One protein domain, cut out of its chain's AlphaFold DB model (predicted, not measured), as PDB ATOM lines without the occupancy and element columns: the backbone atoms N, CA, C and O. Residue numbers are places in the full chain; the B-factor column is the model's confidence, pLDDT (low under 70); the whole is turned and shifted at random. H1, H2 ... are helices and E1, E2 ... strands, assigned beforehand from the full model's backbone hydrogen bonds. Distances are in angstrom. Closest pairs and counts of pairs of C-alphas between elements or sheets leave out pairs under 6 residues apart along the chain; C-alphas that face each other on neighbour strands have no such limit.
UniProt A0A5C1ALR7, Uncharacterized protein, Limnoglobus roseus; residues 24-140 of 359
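Overview. This is residues 24 to 140 of the 359 residues of an uncharacterized protein of Limnoglobus roseus (UniProt A0A5C1ALR7). A twisted wall of six strands has its longest helix, H3, over one face and a small crossed hairpin, E5 and E6, only partly face to face with its other face. H2 packs beside H3 and only grazes the wall, while short H1 sits next to H2 and short H4 lies near one end of E3. The 117 residues have four named helices and eight named strands, in the order E1 H1 H2 E2 E3 H3 E4 E5 E6 E7 H4 E8. The large sheet runs E1 E2 E3 E7 E8 E4 and is mixed; the class is mixed, helices and strands. The whole is compact, with a radius of gyration of the C-alphas of 13.5 A and spans of 41 by 33 by 24 A.

Arrangement. The large sheet holds E1, residues 24 to 28, E2, 53 to 59, E3, 62 to 67, E7, 113 to 116, E8, 131 to 137, and E4, 89 to 95. E1 and E2 are antiparallel, with N 27 and O 56 at 2.9 A. E2 and E3 form a hairpin, with N 64 and O 57 at 2.9 A. E3 and E7 are antiparallel, with N 115 and O 65 at 2.8 A, and so are E7 and E8, with N 116 and O 132 at 2.8 A. E8 and E4 are parallel, with N 92 and O 133 at 2.8 A. H3, residues 71 to 82, lies over E7 and E8 at a height over the sheet of 9.7 A and runs along the strands, at 13 degrees to E8 on the local plane: two layers, a helix on one face of a sheet. E3, H3 and E4 make a split strand-helix-strand unit, two strands running the same way with E7 and E8 between them; its crossover is right-handed. H2, residues 42 to 48, touches residues 77 to 81 of H3 alone, closest at the C-alphas of Val 47 and Ala 80, 5.5 A, at a shallow tilt of 22 degrees, opposite ways. H1, residues 35 to 38, and H2 only just touch, only at the corner, with 3 pairs of C-alphas within 8 A, the closest Pro 35 and Ala 45 at 6.1 A. H4, residues 120 to 124, only grazes the sheet, and is only just on it, with 5 pairs of C-alphas within 10 A. E5, residues 98 to 101, and E6, 108 to 111, form an antiparallel hairpin, with N 100 and O 109 at 2.9 A. It and the large sheet make a sandwich, two sheets face to face, their best planes 43 degrees apart and their strands at 68 degrees. Every O i to N i+4 pair is within hydrogen-bond range in H3 and H4; H2 has 1 of 3, beside 4 of 4 O i to N i+3 pairs, and H1 is too short for an i+4 pair.

Along the chain. E1 begins at C-alpha 24, (167.256, 146.393, 132.112), and E8 ends at C-alpha 137, (148.206, 124.885, 136.729). From first to last C-alpha E4 measures 20.0 A, E8 19.3 A, E2 17.9 A, E3 16.9 A and H3 16.1 A. E6 runs on into E7 across a break of 1 residue, at 99 degrees.

Size, cuts and confidence. The two C-alphas farthest apart are those of Ala 124 and Pro 140, 41.2 A. The printed part has no cut, and no link is long. The mean pLDDT of the printed part is 92.1; residues 121 and 124 are under 70.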
ATOM      1  N   ALA A  24     168.052 147.559 132.403       90.31
ATOM      2  CA  ALA A  24     167.256 146.393 132.112       90.31
ATOM      3  C   ALA A  24     168.183 145.367 131.464       90.31
ATOM      4  O   ALA A  24     168.899 145.681 130.509       90.31
ATOM      5  N   THR A  25     168.183 144.149 131.988       92.75
ATOM      6  CA  THR A  25     168.941 143.030 131.429       92.75
ATOM      7  C   THR A  25     168.023 141.837 131.262       92.75
ATOM      8  O   THR A  25     167.108 141.634 132.057       92.75
ATOM      9  N   GLU A  26     168.293 140.998 130.270       96.06
ATOM     10  CA  GLU A  26     167.593 139.730 130.101       96.06
ATOM     11  C   GLU A  26     168.549 138.621 129.678       96.06
ATOM     12  O   GLU A  26     169.569 138.866 129.033       96.06
ATOM     13  N   TYR A  27     168.213 137.389 130.047       97.12
ATOM     14  CA  TYR A  27     168.963 136.202 129.664       97.12
ATOM     15  C   TYR A  27     168.012 135.052 129.362       97.12
ATOM     16  O   TYR A  27     167.022 134.820 130.057       97.12
ATOM     17  N   PHE A  28     168.372 134.267 128.351       97.81
ATOM     18  CA  PHE A  28     167.636 133.077 127.945       97.81
ATOM     19  C   PHE A  28     168.338 131.808 128.435       97.81
ATOM     20  O   PHE A  28     169.566 131.719 128.443       97.81
ATOM     21  N   GLY A  29     167.546 130.808 128.810       97.56
ATOM     22  CA  GLY A  29     168.024 129.519 129.302       97.56
ATOM     23  C   GLY A  29     168.443 129.520 130.776       97.56
ATOM     24  O   GLY A  29     168.030 130.354 131.590       97.56
ATOM     25  N   ASN A  30     169.279 128.544 131.123       97.62
ATOM     26  CA  ASN A  30     169.624 128.180 132.499       97.62
ATOM     27  C   ASN A  30     171.114 128.368 132.836       97.62
ATOM     28  O   ASN A  30     171.591 127.798 133.815       97.62
ATOM     29  N   ALA A  31     171.854 129.170 132.060       97.44
ATOM     30  CA  ALA A  31     173.253 129.484 132.363       97.44
ATOM     31  C   ALA A  31     173.389 130.057 133.791       97.44
ATOM     32  O   ALA A  31     172.681 131.014 134.106       97.44
ATOM     33  N   PRO A  32     174.246 129.514 134.674       96.12
ATOM     34  CA  PRO A  32     174.284 129.928 136.075       96.12
ATOM     35  C   PRO A  32     174.440 131.444 136.262       96.12
ATOM     36  O   PRO A  32     175.271 132.083 135.622       96.12
ATOM     37  N   ILE A  33     173.640 132.010 137.162       92.94
ATOM     38  CA  ILE A  33     173.728 133.402 137.602       92.94
ATOM     39  C   ILE A  33     174.638 133.441 138.821       92.94
ATOM     40  O   ILE A  33     174.373 132.765 139.820       92.94
ATOM     41  N   MET A  34     175.688 134.255 138.743       92.25
ATOM     42  CA  MET A  34     176.595 134.515 139.857       92.25
ATOM     43  C   MET A  34     175.966 135.575 140.773       92.25
ATOM     44  O   MET A  34     175.807 136.715 140.333       92.25
ATOM     45  N   PRO A  35     175.609 135.259 142.034       87.25
ATOM     46  CA  PRO A  35     174.852 136.183 142.888       87.25
ATOM     47  C   PRO A  35     175.564 137.517 143.121       87.25
ATOM     48  O   PRO A  35     174.937 138.572 143.076       87.25
ATOM     49  N   SER A  36     176.892 137.477 143.268       86.38
ATOM     50  CA  SER A  36     177.741 138.656 143.471       86.38
ATOM     51  C   SER A  36     177.717 139.645 142.306       86.38
ATOM     52  O   SER A  36     177.922 140.833 142.524       86.38
ATOM     53  N   GLN A  37     177.461 139.180 141.081       85.50
ATOM     54  CA  GLN A  37     177.390 140.045 139.900       85.50
ATOM     55  C   GLN A  37     176.111 140.896 139.887       85.50
ATOM     56  O   GLN A  37     176.101 141.966 139.289       85.50
ATOM     57  N   TRP A  38     175.055 140.433 140.561       83.75
ATOM     58  CA  TRP A  38     173.711 141.020 140.500       83.75
ATOM     59  C   TRP A  38     173.188 141.485 141.861       83.75
ATOM     60  O   TRP A  38     172.026 141.859 141.978       83.75
ATOM     61  N   GLY A  39     174.021 141.427 142.906       85.62
ATOM     62  CA  GLY A  39     173.606 141.758 144.271       85.62
ATOM     63  C   GLY A  39     172.494 140.852 144.809       85.62
ATOM     64  O   GLY A  39     171.750 141.262 145.696       85.62
ATOM     65  N   LEU A  40     172.354 139.632 144.276       86.62
ATOM     66  CA  LEU A  40     171.359 138.678 144.758       86.62
ATOM     67  C   LEU A  40     171.842 138.053 146.065       86.62
ATOM     68  O   LEU A  40     173.005 137.659 146.184       86.62
ATOM     69  N   ALA A  41     170.931 137.898 147.025       86.94
ATOM     70  CA  ALA A  41     171.209 137.103 148.214       86.94
ATOM     71  C   ALA A  41     171.582 135.656 147.809       86.94
ATOM     72  O   ALA A  41     170.976 135.113 146.874       86.94
ATOM     73  N   PRO A  42     172.548 135.002 148.481       88.31
ATOM     74  CA  PRO A  42     172.955 133.632 148.158       88.31
ATOM     75  C   PRO A  42     171.790 132.632 148.108       88.31
ATOM     76  O   PRO A  42     171.779 131.728 147.276       88.31
ATOM     77  N   GLU A  43     170.772 132.815 148.945       89.12
ATOM     78  CA  GLU A  43     169.576 131.973 148.998       89.12
ATOM     79  C   GLU A  43     168.709 132.127 147.741       89.12
ATOM     80  O   GLU A  43     168.168 131.140 147.236       89.12
ATOM     81  N   VAL A  44     168.628 133.342 147.181       91.88
ATOM     82  CA  VAL A  44     167.917 133.613 145.919       91.88
ATOM     83  C   VAL A  44     168.579 132.871 144.762       91.88
ATOM     84  O   VAL A  44     167.882 132.389 143.870       91.88
ATOM     85  N   ALA A  45     169.901 132.684 144.806       92.38
ATOM     86  CA  ALA A  45     170.643 131.923 143.802       92.38
ATOM     87  C   ALA A  45     170.140 130.483 143.646       92.38
ATOM     88  O   ALA A  45     170.130 129.956 142.536       92.38
ATOM     89  N   GLY A  46     169.712 129.854 144.747       93.56
ATOM     90  CA  GLY A  46     169.209 128.481 144.739       93.56
ATOM     91  C   GLY A  46     167.920 128.328 143.934       93.56
ATOM     92  O   GLY A  46     167.740 127.323 143.250       93.56
ATOM     93  N   VAL A  47     167.048 129.338 143.971       95.81
ATOM     94  CA  VAL A  47     165.842 129.395 143.135       95.81
ATOM     95  C   VAL A  47     166.204 129.846 141.726       95.81
ATOM     96  O   VAL A  47     165.848 129.179 140.759       95.81
ATOM     97  N   ALA A  48     166.971 130.930 141.611       96.19
ATOM     98  CA  ALA A  48     167.364 131.502 140.335       96.19
ATOM     99  C   ALA A  48     168.035 130.456 139.434       96.19
ATOM    100  O   ALA A  48     167.705 130.378 138.261       96.19
ATOM    101  N   ASN A  49     168.925 129.613 139.959       97.50
ATOM    102  CA  ASN A  49     169.695 128.635 139.181       97.50
ATOM    103  C   ASN A  49     169.062 127.240 139.097       97.50
ATOM    104  O   ASN A  49     169.765 126.269 138.812       97.50
ATOM    105  N   LEU A  50     167.748 127.112 139.310       97.69
ATOM    106  CA  LEU A  50     167.067 125.844 139.045       97.69
ATOM    107  C   LEU A  50     167.264 125.430 137.571       97.69
ATOM    108  O   LEU A  50     167.141 126.266 136.670       97.69
ATOM    109  N   PRO A  51     167.517 124.136 137.290       98.00
ATOM    110  CA  PRO A  51     167.841 123.658 135.943       98.00
ATOM    111  C   PRO A  51     166.700 123.855 134.936       98.00
ATOM    112  O   PRO A  51     166.938 123.851 133.730       98.00
ATOM    113  N   THR A  52     165.477 124.048 135.433       98.00
ATOM    114  CA  THR A  52     164.251 124.292 134.665       98.00
ATOM    115  C   THR A  52     164.053 125.748 134.250       98.00
ATOM    116  O   THR A  52     163.049 126.057 133.606       98.00
ATOM    117  N   ARG A  53     164.963 126.667 134.611       98.50
ATOM    118  CA  ARG A  53     164.855 128.073 134.206       98.50
ATOM    119  C   ARG A  53     164.972 128.194 132.689       98.50
ATOM    120  O   ARG A  53     165.920 127.699 132.083       98.50
ATOM    121  N   VAL A  54     164.023 128.887 132.073       98.38
ATOM    122  CA  VAL A  54     163.999 129.121 130.620       98.38
ATOM    123  C   VAL A  54     164.307 130.565 130.253       98.38
ATOM    124  O   VAL A  54     164.723 130.834 129.126       98.38
ATOM    125  N   TYR A  55     164.107 131.493 131.185       98.44
ATOM    126  CA  TYR A  55     164.262 132.922 130.958       98.44
ATOM    127  C   TYR A  55     164.331 133.662 132.293       98.44
ATOM    128  O   TYR A  55     163.733 133.228 133.279       98.44
ATOM    129  N   TRP A  56     165.043 134.779 132.332       97.56
ATOM    130  CA  TRP A  56     164.883 135.770 133.386       97.56
ATOM    131  C   TRP A  56     165.259 137.149 132.873       97.56
ATOM    132  O   TRP A  56     166.031 137.285 131.921       97.56
ATOM    133  N   TYR A  57     164.728 138.163 133.535       96.25
ATOM    134  CA  TYR A  57     165.152 139.536 133.344       96.25
ATOM    135  C   TYR A  57     165.189 140.253 134.682       96.25
ATOM    136  O   TYR A  57     164.610 139.797 135.670       96.25
ATOM    137  N   GLU A  58     165.851 141.395 134.696       93.00
ATOM    138  CA  GLU A  58     165.855 142.330 135.806       93.00
ATOM    139  C   GLU A  58     165.643 143.735 135.252       93.00
ATOM    140  O   GLU A  58     166.171 144.083 134.195       93.00
ATOM    141  N   VAL A  59     164.792 144.493 135.939       90.69
ATOM    142  CA  VAL A  59     164.545 145.906 135.668       90.69
ATOM    143  C   VAL A  59     164.586 146.640 137.001       90.69
ATOM    144  O   VAL A  59     163.769 146.364 137.880       90.69
ATOM    145  N   ASN A  60     165.497 147.604 137.132       87.25
ATOM    146  CA  ASN A  60     165.635 148.459 138.315       87.25
ATOM    147  C   ASN A  60     165.740 147.686 139.648       87.25
ATOM    148  O   ASN A  60     165.087 147.998 140.641       87.25
ATOM    149  N   GLY A  61     166.587 146.669 139.673       86.94
ATOM    150  CA  GLY A  61     166.867 145.798 140.799       86.94
ATOM    151  C   GLY A  61     165.835 144.703 141.045       86.94
ATOM    152  O   GLY A  61     166.077 143.927 141.960       86.94
ATOM    153  N   SER A  62     164.733 144.618 140.289       89.38
ATOM    154  CA  SER A  62     163.624 143.680 140.537       89.38
ATOM    155  C   SER A  62     163.639 142.504 139.548       89.38
ATOM    156  O   SER A  62     163.036 142.593 138.470       89.38
ATOM    157  N   PRO A  63     164.345 141.399 139.854       94.38
ATOM    158  CA  PRO A  63     164.441 140.264 138.951       94.38
ATOM    159  C   PRO A  63     163.157 139.426 138.924       94.38
ATOM    160  O   PRO A  63     162.516 139.162 139.947       94.38
ATOM    161  N   SER A  64     162.841 138.925 137.733       96.62
ATOM    162  CA  SER A  64     161.786 137.944 137.489       96.62
ATOM    163  C   SER A  64     162.373 136.737 136.771       96.62
ATOM    164  O   SER A  64     162.952 136.863 135.691       96.62
ATOM    165  N   PHE A  65     162.204 135.555 137.357       98.06
ATOM    166  CA  PHE A  65     162.695 134.288 136.821       98.06
ATOM    167  C   PHE A  65     161.533 133.428 136.329       98.06
ATOM    168  O   PHE A  65     160.525 133.307 137.020       98.06
ATOM    169  N   TYR A  66     161.692 132.785 135.175       98.50
ATOM    170  CA  TYR A  66     160.660 131.983 134.520       98.50
ATOM    171  C   TYR A  66     161.170 130.568 134.267       98.50
ATOM    172  O   TYR A  66     162.291 130.367 133.784       98.50
ATOM    173  N   TYR A  67     160.334 129.579 134.565       98.38
ATOM    174  CA  TYR A  67     160.711 128.169 134.589       98.38
ATOM    175  C   TYR A  67     159.690 127.316 133.845       98.38
ATOM    176  O   TYR A  67     158.508 127.651 133.789       98.38
ATOM    177  N   ARG A  68     160.140 126.191 133.293       97.75
ATOM    178  CA  ARG A  68     159.281 125.218 132.612       97.75
ATOM    179  C   ARG A  68     159.602 123.802 133.080       97.75
ATOM    180  O   ARG A  68     160.774 123.431 133.144       97.75
ATOM    181  N   GLY A  69     158.583 123.007 133.377       95.94
ATOM    182  CA  GLY A  69     158.739 121.638 133.851       95.94
ATOM    183  C   GLY A  69     157.425 120.972 134.250       95.94
ATOM    184  O   GLY A  69     156.335 121.480 134.020       95.94
ATOM    185  N   ASP A  70     157.541 119.790 134.841       93.94
ATOM    186  CA  ASP A  70     156.413 119.027 135.374       93.94
ATOM    187  C   ASP A  70     156.216 119.272 136.880       93.94
ATOM    188  O   ASP A  70     156.882 120.102 137.506       93.94
ATOM    189  N   THR A  71     155.290 118.527 137.483       94.44
ATOM    190  CA  THR A  71     155.005 118.643 138.918       94.44
ATOM    191  C   THR A  71     156.208 118.265 139.798       94.44
ATOM    192  O   THR A  71     156.383 118.843 140.869       94.44
ATOM    193  N   ALA A  72     157.080 117.347 139.366       93.12
ATOM    194  CA  ALA A  72     158.269 116.983 140.140       93.12
ATOM    195  C   ALA A  72     159.295 118.128 140.147       93.12
ATOM    196  O   ALA A  72     159.849 118.469 141.199       93.12
ATOM    197  N   ALA A  73     159.498 118.765 138.992       96.50
ATOM    198  CA  ALA A  73     160.319 119.962 138.871       96.50
ATOM    199  C   ALA A  73     159.749 121.138 139.684       96.50
ATOM    200  O   ALA A  73     160.507 121.828 140.372       96.50
ATOM    201  N   LEU A  74     158.426 121.325 139.677       97.75
ATOM    202  CA  LEU A  74     157.764 122.318 140.522       97.75
ATOM    203  C   LEU A  74     157.981 122.026 142.014       97.75
ATOM    204  O   LEU A  74     158.317 122.943 142.755       97.75
ATOM    205  N   ASN A  75     157.867 120.775 142.471       97.25
ATOM    206  CA  ASN A  75     158.117 120.434 143.879       97.25
ATOM    207  C   ASN A  75     159.564 120.746 144.292       97.25
ATOM    208  O   ASN A  75     159.809 121.239 145.395       97.25
ATOM    209  N   ALA A  76     160.538 120.525 143.403       97.00
ATOM    210  CA  ALA A  76     161.912 120.963 143.641       97.00
ATOM    211  C   ALA A  76     162.016 122.495 143.758       97.00
ATOM    212  O   ALA A  76     162.680 122.989 144.673       97.00
ATOM    213  N   ALA A  77     161.315 123.236 142.896       97.94
ATOM    214  CA  ALA A  77     161.259 124.694 142.945       97.94
ATOM    215  C   ALA A  77     160.585 125.218 144.223       97.94
ATOM    216  O   ALA A  77     161.109 126.133 144.853       97.94
ATOM    217  N   LEU A  78     159.480 124.610 144.657       97.94
ATOM    218  CA  LEU A  78     158.763 124.953 145.888       97.94
ATOM    219  C   LEU A  78     159.635 124.753 147.130       97.94
ATOM    220  O   LEU A  78     159.671 125.618 148.004       97.94
ATOM    221  N   ARG A  79     160.404 123.657 147.189       97.00
ATOM    222  CA  ARG A  79     161.373 123.425 148.273       97.00
ATOM    223  C   ARG A  79     162.502 124.454 148.278       97.00
ATOM    224  O   ARG A  79     162.955 124.837 149.353       97.00
ATOM    225  N   ALA A  80     162.969 124.893 147.109       96.31
ATOM    226  CA  ALA A  80     163.959 125.966 147.014       96.31
ATOM    227  C   ALA A  80     163.361 127.317 147.446       96.31
ATOM    228  O   ALA A  80     163.965 128.032 148.239       96.31
ATOM    229  N   PHE A  81     162.143 127.623 147.001       96.88
ATOM    230  CA  PHE A  81     161.412 128.843 147.340       96.88
ATOM    231  C   PHE A  81     161.116 128.958 148.839       96.88
ATOM    232  O   PHE A  81     161.304 130.016 149.435       96.88
ATOM    233  N   ALA A  82     160.729 127.856 149.482       95.38
ATOM    234  CA  ALA A  82     160.466 127.818 150.918       95.38
ATOM    235  C   ALA A  82     161.693 128.193 151.771       95.38
ATOM    236  O   ALA A  82     161.530 128.733 152.863       95.38
ATOM    237  N   LYS A  83     162.909 127.943 151.265       94.44
ATOM    238  CA  LYS A  83     164.180 128.251 151.942       94.44
ATOM    239  C   LYS A  83     164.595 129.719 151.843       94.44
ATOM    240  O   LYS A  83     165.565 130.099 152.492       94.44
ATOM    241  N   LEU A  84     163.909 130.535 151.041       93.50
ATOM    242  CA  LEU A  84     164.221 131.959 150.953       93.50
ATOM    243  C   LEU A  84     163.986 132.637 152.320       93.50
ATOM    244  O   LEU A  84     162.997 132.314 152.991       93.50
ATOM    245  N   PRO A  85     164.866 133.572 152.729       87.44
ATOM    246  CA  PRO A  85     164.899 134.117 154.088       87.44
ATOM    247  C   PRO A  85     163.736 135.067 154.401       87.44
ATOM    248  O   PRO A  85     163.463 135.327 155.572       87.44
ATOM    249  N   ASP A  86     163.047 135.572 153.375       83.69
ATOM    250  CA  ASP A  86     161.909 136.467 153.552       83.69
ATOM    251  C   ASP A  86     160.751 135.749 154.258       83.69
ATOM    252  O   ASP A  86     160.431 134.598 153.954       83.69
ATOM    253  N   LYS A  87     160.128 136.419 155.225       85.25
ATOM    254  CA  LYS A  87     158.954 135.895 155.931       85.25
ATOM    255  C   LYS A  87     157.684 136.099 155.107       85.25
ATOM    256  O   LYS A  87     156.768 135.285 155.209       85.25
ATOM    257  N   ASP A  88     157.672 137.110 154.248       90.69
ATOM    258  CA  ASP A  88     156.543 137.486 153.414       90.69
ATOM    259  C   ASP A  88     156.687 136.798 152.050       90.69
ATOM    260  O   ASP A  88     157.114 137.378 151.051       90.69
ATOM    261  N   LYS A  89     156.368 135.498 152.022       94.62
ATOM    262  CA  LYS A  89     156.365 134.677 150.805       94.62
ATOM    263  C   LYS A  89     154.958 134.293 150.405       94.62
ATOM    264  O   LYS A  89     154.156 133.858 151.236       94.62
ATOM    265  N   GLU A  90     154.705 134.345 149.107       96.81
ATOM    266  CA  GLU A  90     153.413 133.991 148.545       96.81
ATOM    267  C   GLU A  90     153.540 133.042 147.361       96.81
ATOM    268  O   GLU A  90     154.441 133.165 146.532       96.81
ATOM    269  N   ILE A  91     152.585 132.122 147.264       97.75
ATOM    270  CA  ILE A  91     152.363 131.294 146.084       97.75
ATOM    271  C   ILE A  91     150.992 131.646 145.525       97.75
ATOM    272  O   ILE A  91     149.978 131.511 146.211       97.75
ATOM    273  N   HIS A  92     150.963 132.102 144.280       97.31
ATOM    274  CA  HIS A  92     149.742 132.390 143.539       97.31
ATOM    275  C   HIS A  92     149.497 131.237 142.576       97.31
ATOM    276  O   HIS A  92     150.335 130.943 141.725       97.31
ATOM    277  N   LEU A  93     148.355 130.574 142.712       97.25
ATOM    278  CA  LEU A  93     147.921 129.538 141.785       97.25
ATOM    279  C   LEU A  93     147.019 130.170 140.724       97.25
ATOM    280  O   LEU A  93     146.005 130.787 141.055       97.25
ATOM    281  N   VAL A  94     147.372 130.000 139.453       95.69
ATOM    282  CA  VAL A  94     146.614 130.521 138.307       95.69
ATOM    283  C   VAL A  94     146.410 129.422 137.267       95.69
ATOM    284  O   VAL A  94     147.206 128.491 137.184       95.69
ATOM    285  N   ALA A  95     145.342 129.497 136.476       94.88
ATOM    286  CA  ALA A  95     145.123 128.546 135.388       94.88
ATOM    287  C   ALA A  95     145.952 128.903 134.148       94.88
ATOM    288  O   ALA A  95     146.119 130.080 133.818       94.88
ATOM    289  N   GLY A  96     146.425 127.886 133.432       87.88
ATOM    290  CA  GLY A  96     147.089 128.033 132.134       87.88
ATOM    291  C   GLY A  96     148.320 127.156 132.000       87.88
ATOM    292  O   GLY A  96     148.750 126.550 132.973       87.88
ATOM    293  N   PRO A  97     148.949 127.127 130.820       87.75
ATOM    294  CA  PRO A  97     150.355 127.483 130.732       87.75
ATOM    295  C   PRO A  97     150.515 129.011 130.870       87.75
ATOM    296  O   PRO A  97     149.621 129.776 130.499       87.75
ATOM    297  N   GLY A  98     151.645 129.467 131.402       93.44
ATOM    298  CA  GLY A  98     152.022 130.880 131.426       93.44
ATOM    299  C   GLY A  98     152.766 131.289 130.158       93.44
ATOM    300  O   GLY A  98     153.453 130.480 129.534       93.44
ATOM    301  N   GLU A  99     152.661 132.561 129.781       95.38
ATOM    302  CA  GLU A  99     153.468 133.157 128.715       95.38
ATOM    303  C   GLU A  99     153.899 134.570 129.107       95.38
ATOM    304  O   GLU A  99     153.143 135.334 129.705       95.38
ATOM    305  N   THR A 100     155.148 134.911 128.798       95.25
ATOM    306  CA  THR A 100     155.676 136.273 128.896       95.25
ATOM    307  C   THR A 100     156.359 136.652 127.588       95.25
ATOM    308  O   THR A 100     156.514 135.822 126.689       95.25
ATOM    309  N   LYS A 101     156.765 137.913 127.474       95.88
ATOM    310  CA  LYS A 101     157.560 138.404 126.355       95.88
ATOM    311  C   LYS A 101     158.954 138.787 126.832       95.88
ATOM    312  O   LYS A 101     159.145 139.128 127.998       95.88
ATOM    313  N   ASP A 102     159.914 138.730 125.918       96.38
ATOM    314  CA  ASP A 102     161.214 139.369 126.117       96.38
ATOM    315  C   ASP A 102     161.050 140.879 126.382       96.38
ATOM    316  O   ASP A 102     159.992 141.469 126.117       96.38
ATOM    317  N   LEU A 103     162.087 141.537 126.901       94.88
ATOM    318  CA  LEU A 103     162.028 142.978 127.186       94.88
ATOM    319  C   LEU A 103     161.697 143.799 125.927       94.88
ATOM    320  O   LEU A 103     161.022 144.826 126.007       94.88
ATOM    321  N   GLY A 104     162.099 143.307 124.751       93.94
ATOM    322  CA  GLY A 104     161.783 143.894 123.449       93.94
ATOM    323  C   GLY A 104     160.354 143.667 122.937       93.94
ATOM    324  O   GLY A 104     160.015 144.221 121.891       93.94
ATOM    325  N   GLN A 105     159.522 142.877 123.625       92.69
ATOM    326  CA  GLN A 105     158.153 142.502 123.231       92.69
ATOM    327  C   GLN A 105     158.040 141.722 121.901       92.69
ATOM    328  O   GLN A 105     156.961 141.632 121.305       92.69
ATOM    329  N   LYS A 106     159.136 141.132 121.424       94.62
ATOM    330  CA  LYS A 106     159.239 140.427 120.138       94.62
ATOM    331  C   LYS A 106     159.044 138.925 120.285       94.62
ATOM    332  O   LYS A 106     158.382 138.315 119.444       94.62
ATOM    333  N   LYS A 107     159.595 138.321 121.335       95.75
ATOM    334  CA  LYS A 107     159.635 136.866 121.507       95.75
ATOM    335  C   LYS A 107     158.721 136.422 122.642       95.75
ATOM    336  O   LYS A 107     158.874 136.878 123.766       95.75
ATOM    337  N   GLY A 108     157.798 135.508 122.338       96.50
ATOM    338  CA  GLY A 108     156.984 134.817 123.340       96.50
ATOM    339  C   GLY A 108     157.783 133.727 124.056       96.50
ATOM    340  O   GLY A 108     158.586 133.013 123.444       96.50
ATOM    341  N   ILE A 109     157.590 133.615 125.365       97.75
ATOM    342  CA  ILE A 109     158.323 132.716 126.253       97.75
ATOM    343  C   ILE A 109     157.296 132.026 127.144       97.75
ATOM    344  O   ILE A 109     156.824 132.602 128.120       97.75
ATOM    345  N   ALA A 110     156.943 130.785 126.809       97.00
ATOM    346  CA  ALA A 110     156.050 130.002 127.658       97.00
ATOM    347  C   ALA A 110     156.771 129.473 128.914       97.00
ATOM    348  O   ALA A 110     157.953 129.109 128.864       97.00
ATOM    349  N   PHE A 111     156.060 129.394 130.028       97.69
ATOM    350  CA  PHE A 111     156.573 128.957 131.322       97.69
ATOM    351  C   PHE A 111     155.445 128.324 132.150       97.69
ATOM    352  O   PHE A 111     154.272 128.586 131.905       97.69
ATOM    353  N   ASP A 112     155.797 127.497 133.127       97.69
ATOM    354  CA  ASP A 112     154.839 126.831 134.021       97.69
ATOM    355  C   ASP A 112     154.824 127.479 135.411       97.69
ATOM    356  O   ASP A 112     153.827 127.428 136.123       97.69
ATOM    357  N   TRP A 113     155.913 128.139 135.811       98.50
ATOM    358  CA  TRP A 113     155.918 129.016 136.980       98.50
ATOM    359  C   TRP A 113     156.937 130.141 136.831       98.50
ATOM    360  O   TRP A 113     157.872 130.073 136.028       98.50
ATOM    361  N   SER A 114     156.751 131.191 137.621       98.31
ATOM    362  CA  SER A 114     157.694 132.297 137.739       98.31
ATOM    363  C   SER A 114     157.942 132.647 139.198       98.31
ATOM    364  O   SER A 114     157.115 132.353 140.060       98.31
ATOM    365  N   VAL A 115     159.097 133.241 139.477       97.88
ATOM    366  CA  VAL A 115     159.440 133.790 140.790       97.88
ATOM    367  C   VAL A 115     159.859 135.234 140.602       97.88
ATOM    368  O   VAL A 115     160.799 135.514 139.859       97.88
ATOM    369  N   HIS A 116     159.168 136.126 141.297       95.94
ATOM    370  CA  HIS A 116     159.497 137.535 141.387       95.94
ATOM    371  C   HIS A 116     160.104 137.823 142.758       95.94
ATOM    372  O   HIS A 116     159.523 137.460 143.787       95.94
ATOM    373  N   VAL A 117     161.273 138.459 142.769       92.25
ATOM    374  CA  VAL A 117     161.967 138.860 143.996       92.25
ATOM    375  C   VAL A 117     161.983 140.380 144.043       92.25
ATOM    376  O   VAL A 117     162.476 141.015 143.114       92.25
ATOM    377  N   ALA A 118     161.457 140.948 145.130       83.88
ATOM    378  CA  ALA A 118     161.457 142.391 145.333       83.88
ATOM    379  C   ALA A 118     162.894 142.926 145.329       83.88
ATOM    380  O   ALA A 118     163.760 142.434 146.063       83.88
ATOM    381  N   GLY A 119     163.140 143.923 144.485       77.75
ATOM    382  CA  GLY A 119     164.478 144.431 144.243       77.75
ATOM    383  C   GLY A 119     165.065 145.281 145.360       77.75
ATOM    384  O   GLY A 119     164.347 145.816 146.203       77.75
ATOM    385  N   VAL A 120     166.387 145.485 145.329       70.81
ATOM    386  CA  VAL A 120     167.097 146.353 146.294       70.81
ATOM    387  C   VAL A 120     166.534 147.778 146.281       70.81
ATOM    388  O   VAL A 120     166.382 148.385 147.338       70.81
ATOM    389  N   LEU A 121     166.177 148.305 145.104       68.25
ATOM    390  CA  LEU A 121     165.567 149.633 144.990       68.25
ATOM    391  C   LEU A 121     164.166 149.678 145.604       68.25
ATOM    392  O   LEU A 121     163.844 150.635 146.302       68.25
ATOM    393  N   GLU A 122     163.351 148.641 145.400       71.31
ATOM    394  CA  GLU A 122     162.025 148.545 146.021       71.31
ATOM    395  C   GLU A 122     162.127 148.482 147.548       71.31
ATOM    396  O   GLU A 122     161.404 149.193 148.251       71.31
ATOM    397  N   GLN A 123     163.075 147.703 148.066       72.00
ATOM    398  CA  GLN A 123     163.352 147.630 149.499       72.00
ATOM    399  C   GLN A 123     163.859 148.973 150.049       72.00
ATOM    400  O   GLN A 123     163.418 149.404 151.115       72.00
ATOM    401  N   ALA A 124     164.729 149.671 149.312       65.50
ATOM    402  CA  ALA A 124     165.275 150.968 149.716       65.50
ATOM    403  C   ALA A 124     164.201 152.063 149.829       65.50
ATOM    404  O   ALA A 124     164.318 152.945 150.678       65.50
ATOM    405  N   VAL A 125     163.132 151.992 149.027       71.88
ATOM    406  CA  VAL A 125     161.978 152.904 149.135       71.88
ATOM    407  C   VAL A 125     160.913 152.417 150.127       71.88
ATOM    408  O   VAL A 125     159.811 152.962 150.174       71.88
ATOM    409  N   GLY A 126     161.220 151.394 150.933       70.06
ATOM    410  CA  GLY A 126     160.335 150.871 151.975       70.06
ATOM    411  C   GLY A 126     159.160 150.042 151.451       70.06
ATOM    412  O   GLY A 126     158.211 149.789 152.199       70.06
ATOM    413  N   SER A 127     159.196 149.611 150.187       71.75
ATOM    414  CA  SER A 127     158.171 148.739 149.619       71.75
ATOM    415  C   SER A 127     158.282 147.345 150.236       71.75
ATOM    416  O   SER A 127     159.249 146.622 150.003       71.75
ATOM    417  N   LYS A 128     157.273 146.948 151.015       79.50
ATOM    418  CA  LYS A 128     157.142 145.592 151.570       79.50
ATOM    419  C   LYS A 128     156.400 144.687 150.589       79.50
ATOM    420  O   LYS A 128     155.274 144.265 150.856       79.50
ATOM    421  N   GLN A 129     156.969 144.479 149.402       83.44
ATOM    422  CA  GLN A 129     156.407 143.497 148.475       83.44
ATOM    423  C   GLN A 129     156.854 142.098 148.899       83.44
ATOM    424  O   GLN A 129     158.044 141.911 149.150       83.44
ATOM    425  N   PRO A 130     155.934 141.124 148.967       91.56
ATOM    426  CA  PRO A 130     156.321 139.750 149.220       91.56
ATOM    427  C   PRO A 130     157.145 139.205 148.051       91.56
ATOM    428  O   PRO A 130     156.972 139.624 146.904       91.56
ATOM    429  N   ILE A 131     157.978 138.200 148.317       93.75
ATOM    430  CA  ILE A 131     158.507 137.359 147.243       93.75
ATOM    431  C   ILE A 131     157.353 136.488 146.747       93.75
ATOM    432  O   ILE A 131     156.742 135.746 147.524       93.75
ATOM    433  N   VAL A 132     157.055 136.565 145.453       96.44
ATOM    434  CA  VAL A 132     155.905 135.882 144.854       96.44
ATOM    435  C   VAL A 132     156.379 134.795 143.904       96.44
ATOM    436  O   VAL A 132     157.145 135.055 142.978       96.44
ATOM    437  N   MET A 133     155.871 133.580 144.094       98.19
ATOM    438  CA  MET A 133     155.880 132.539 143.074       98.19
ATOM    439  C   MET A 133     154.498 132.455 142.428       98.19
ATOM    440  O   MET A 133     153.508 132.238 143.119       98.19
ATOM    441  N   ILE A 134     154.422 132.576 141.106       97.81
ATOM    442  CA  ILE A 134     153.185 132.345 140.349       97.81
ATOM    443  C   ILE A 134     153.298 130.983 139.675       97.81
ATOM    444  O   ILE A 134     154.219 130.768 138.888       97.81
ATOM    445  N   VAL A 135     152.374 130.075 139.974       98.06
ATOM    446  CA  VAL A 135     152.322 128.714 139.429       98.06
ATOM    447  C   VAL A 135     151.126 128.591 138.494       98.06
ATOM    448  O   VAL A 135     149.982 128.778 138.910       98.06
ATOM    449  N   HIS A 136     151.398 128.234 137.242       96.94
ATOM    450  CA  HIS A 136     150.396 127.965 136.222       96.94
ATOM    451  C   HIS A 136     150.009 126.487 136.256       96.94
ATOM    452  O   HIS A 136     150.787 125.596 135.911       96.94
ATOM    453  N   VAL A 137     148.792 126.221 136.714       96.06
ATOM    454  CA  VAL A 137     148.206 124.885 136.729       96.06
ATOM    455  C   VAL A 137     147.690 124.587 135.326       96.06
ATOM    456  O   VAL A 137     146.799 125.268 134.822       96.06
ATOM    457  N   THR A 138     148.259 123.562 134.695       93.06
ATOM    458  CA  THR A 138     147.961 123.201 133.299       93.06
ATOM    459  C   THR A 138     147.018 122.006 133.185       93.06
ATOM    460  O   THR A 138     146.566 121.681 132.090       93.06
ATOM    461  N   VAL A 139     146.789 121.287 134.286       89.12
ATOM    462  CA  VAL A 139     146.068 120.012 134.291       89.12
ATOM    463  C   VAL A 139     144.787 120.163 135.100       89.12
ATOM    464  O   VAL A 139     144.882 120.365 136.312       89.12
ATOM    465  N   PRO A 140     143.603 120.035 134.475       84.31
ATOM    466  CA  PRO A 140     142.358 119.975 135.221       84.31
ATOM    467  C   PRO A 140     142.231 118.640 135.947       84.31
ATOM    468  O   PRO A 140     142.766 117.611 135.515       84.31
TER     469      PRO A 140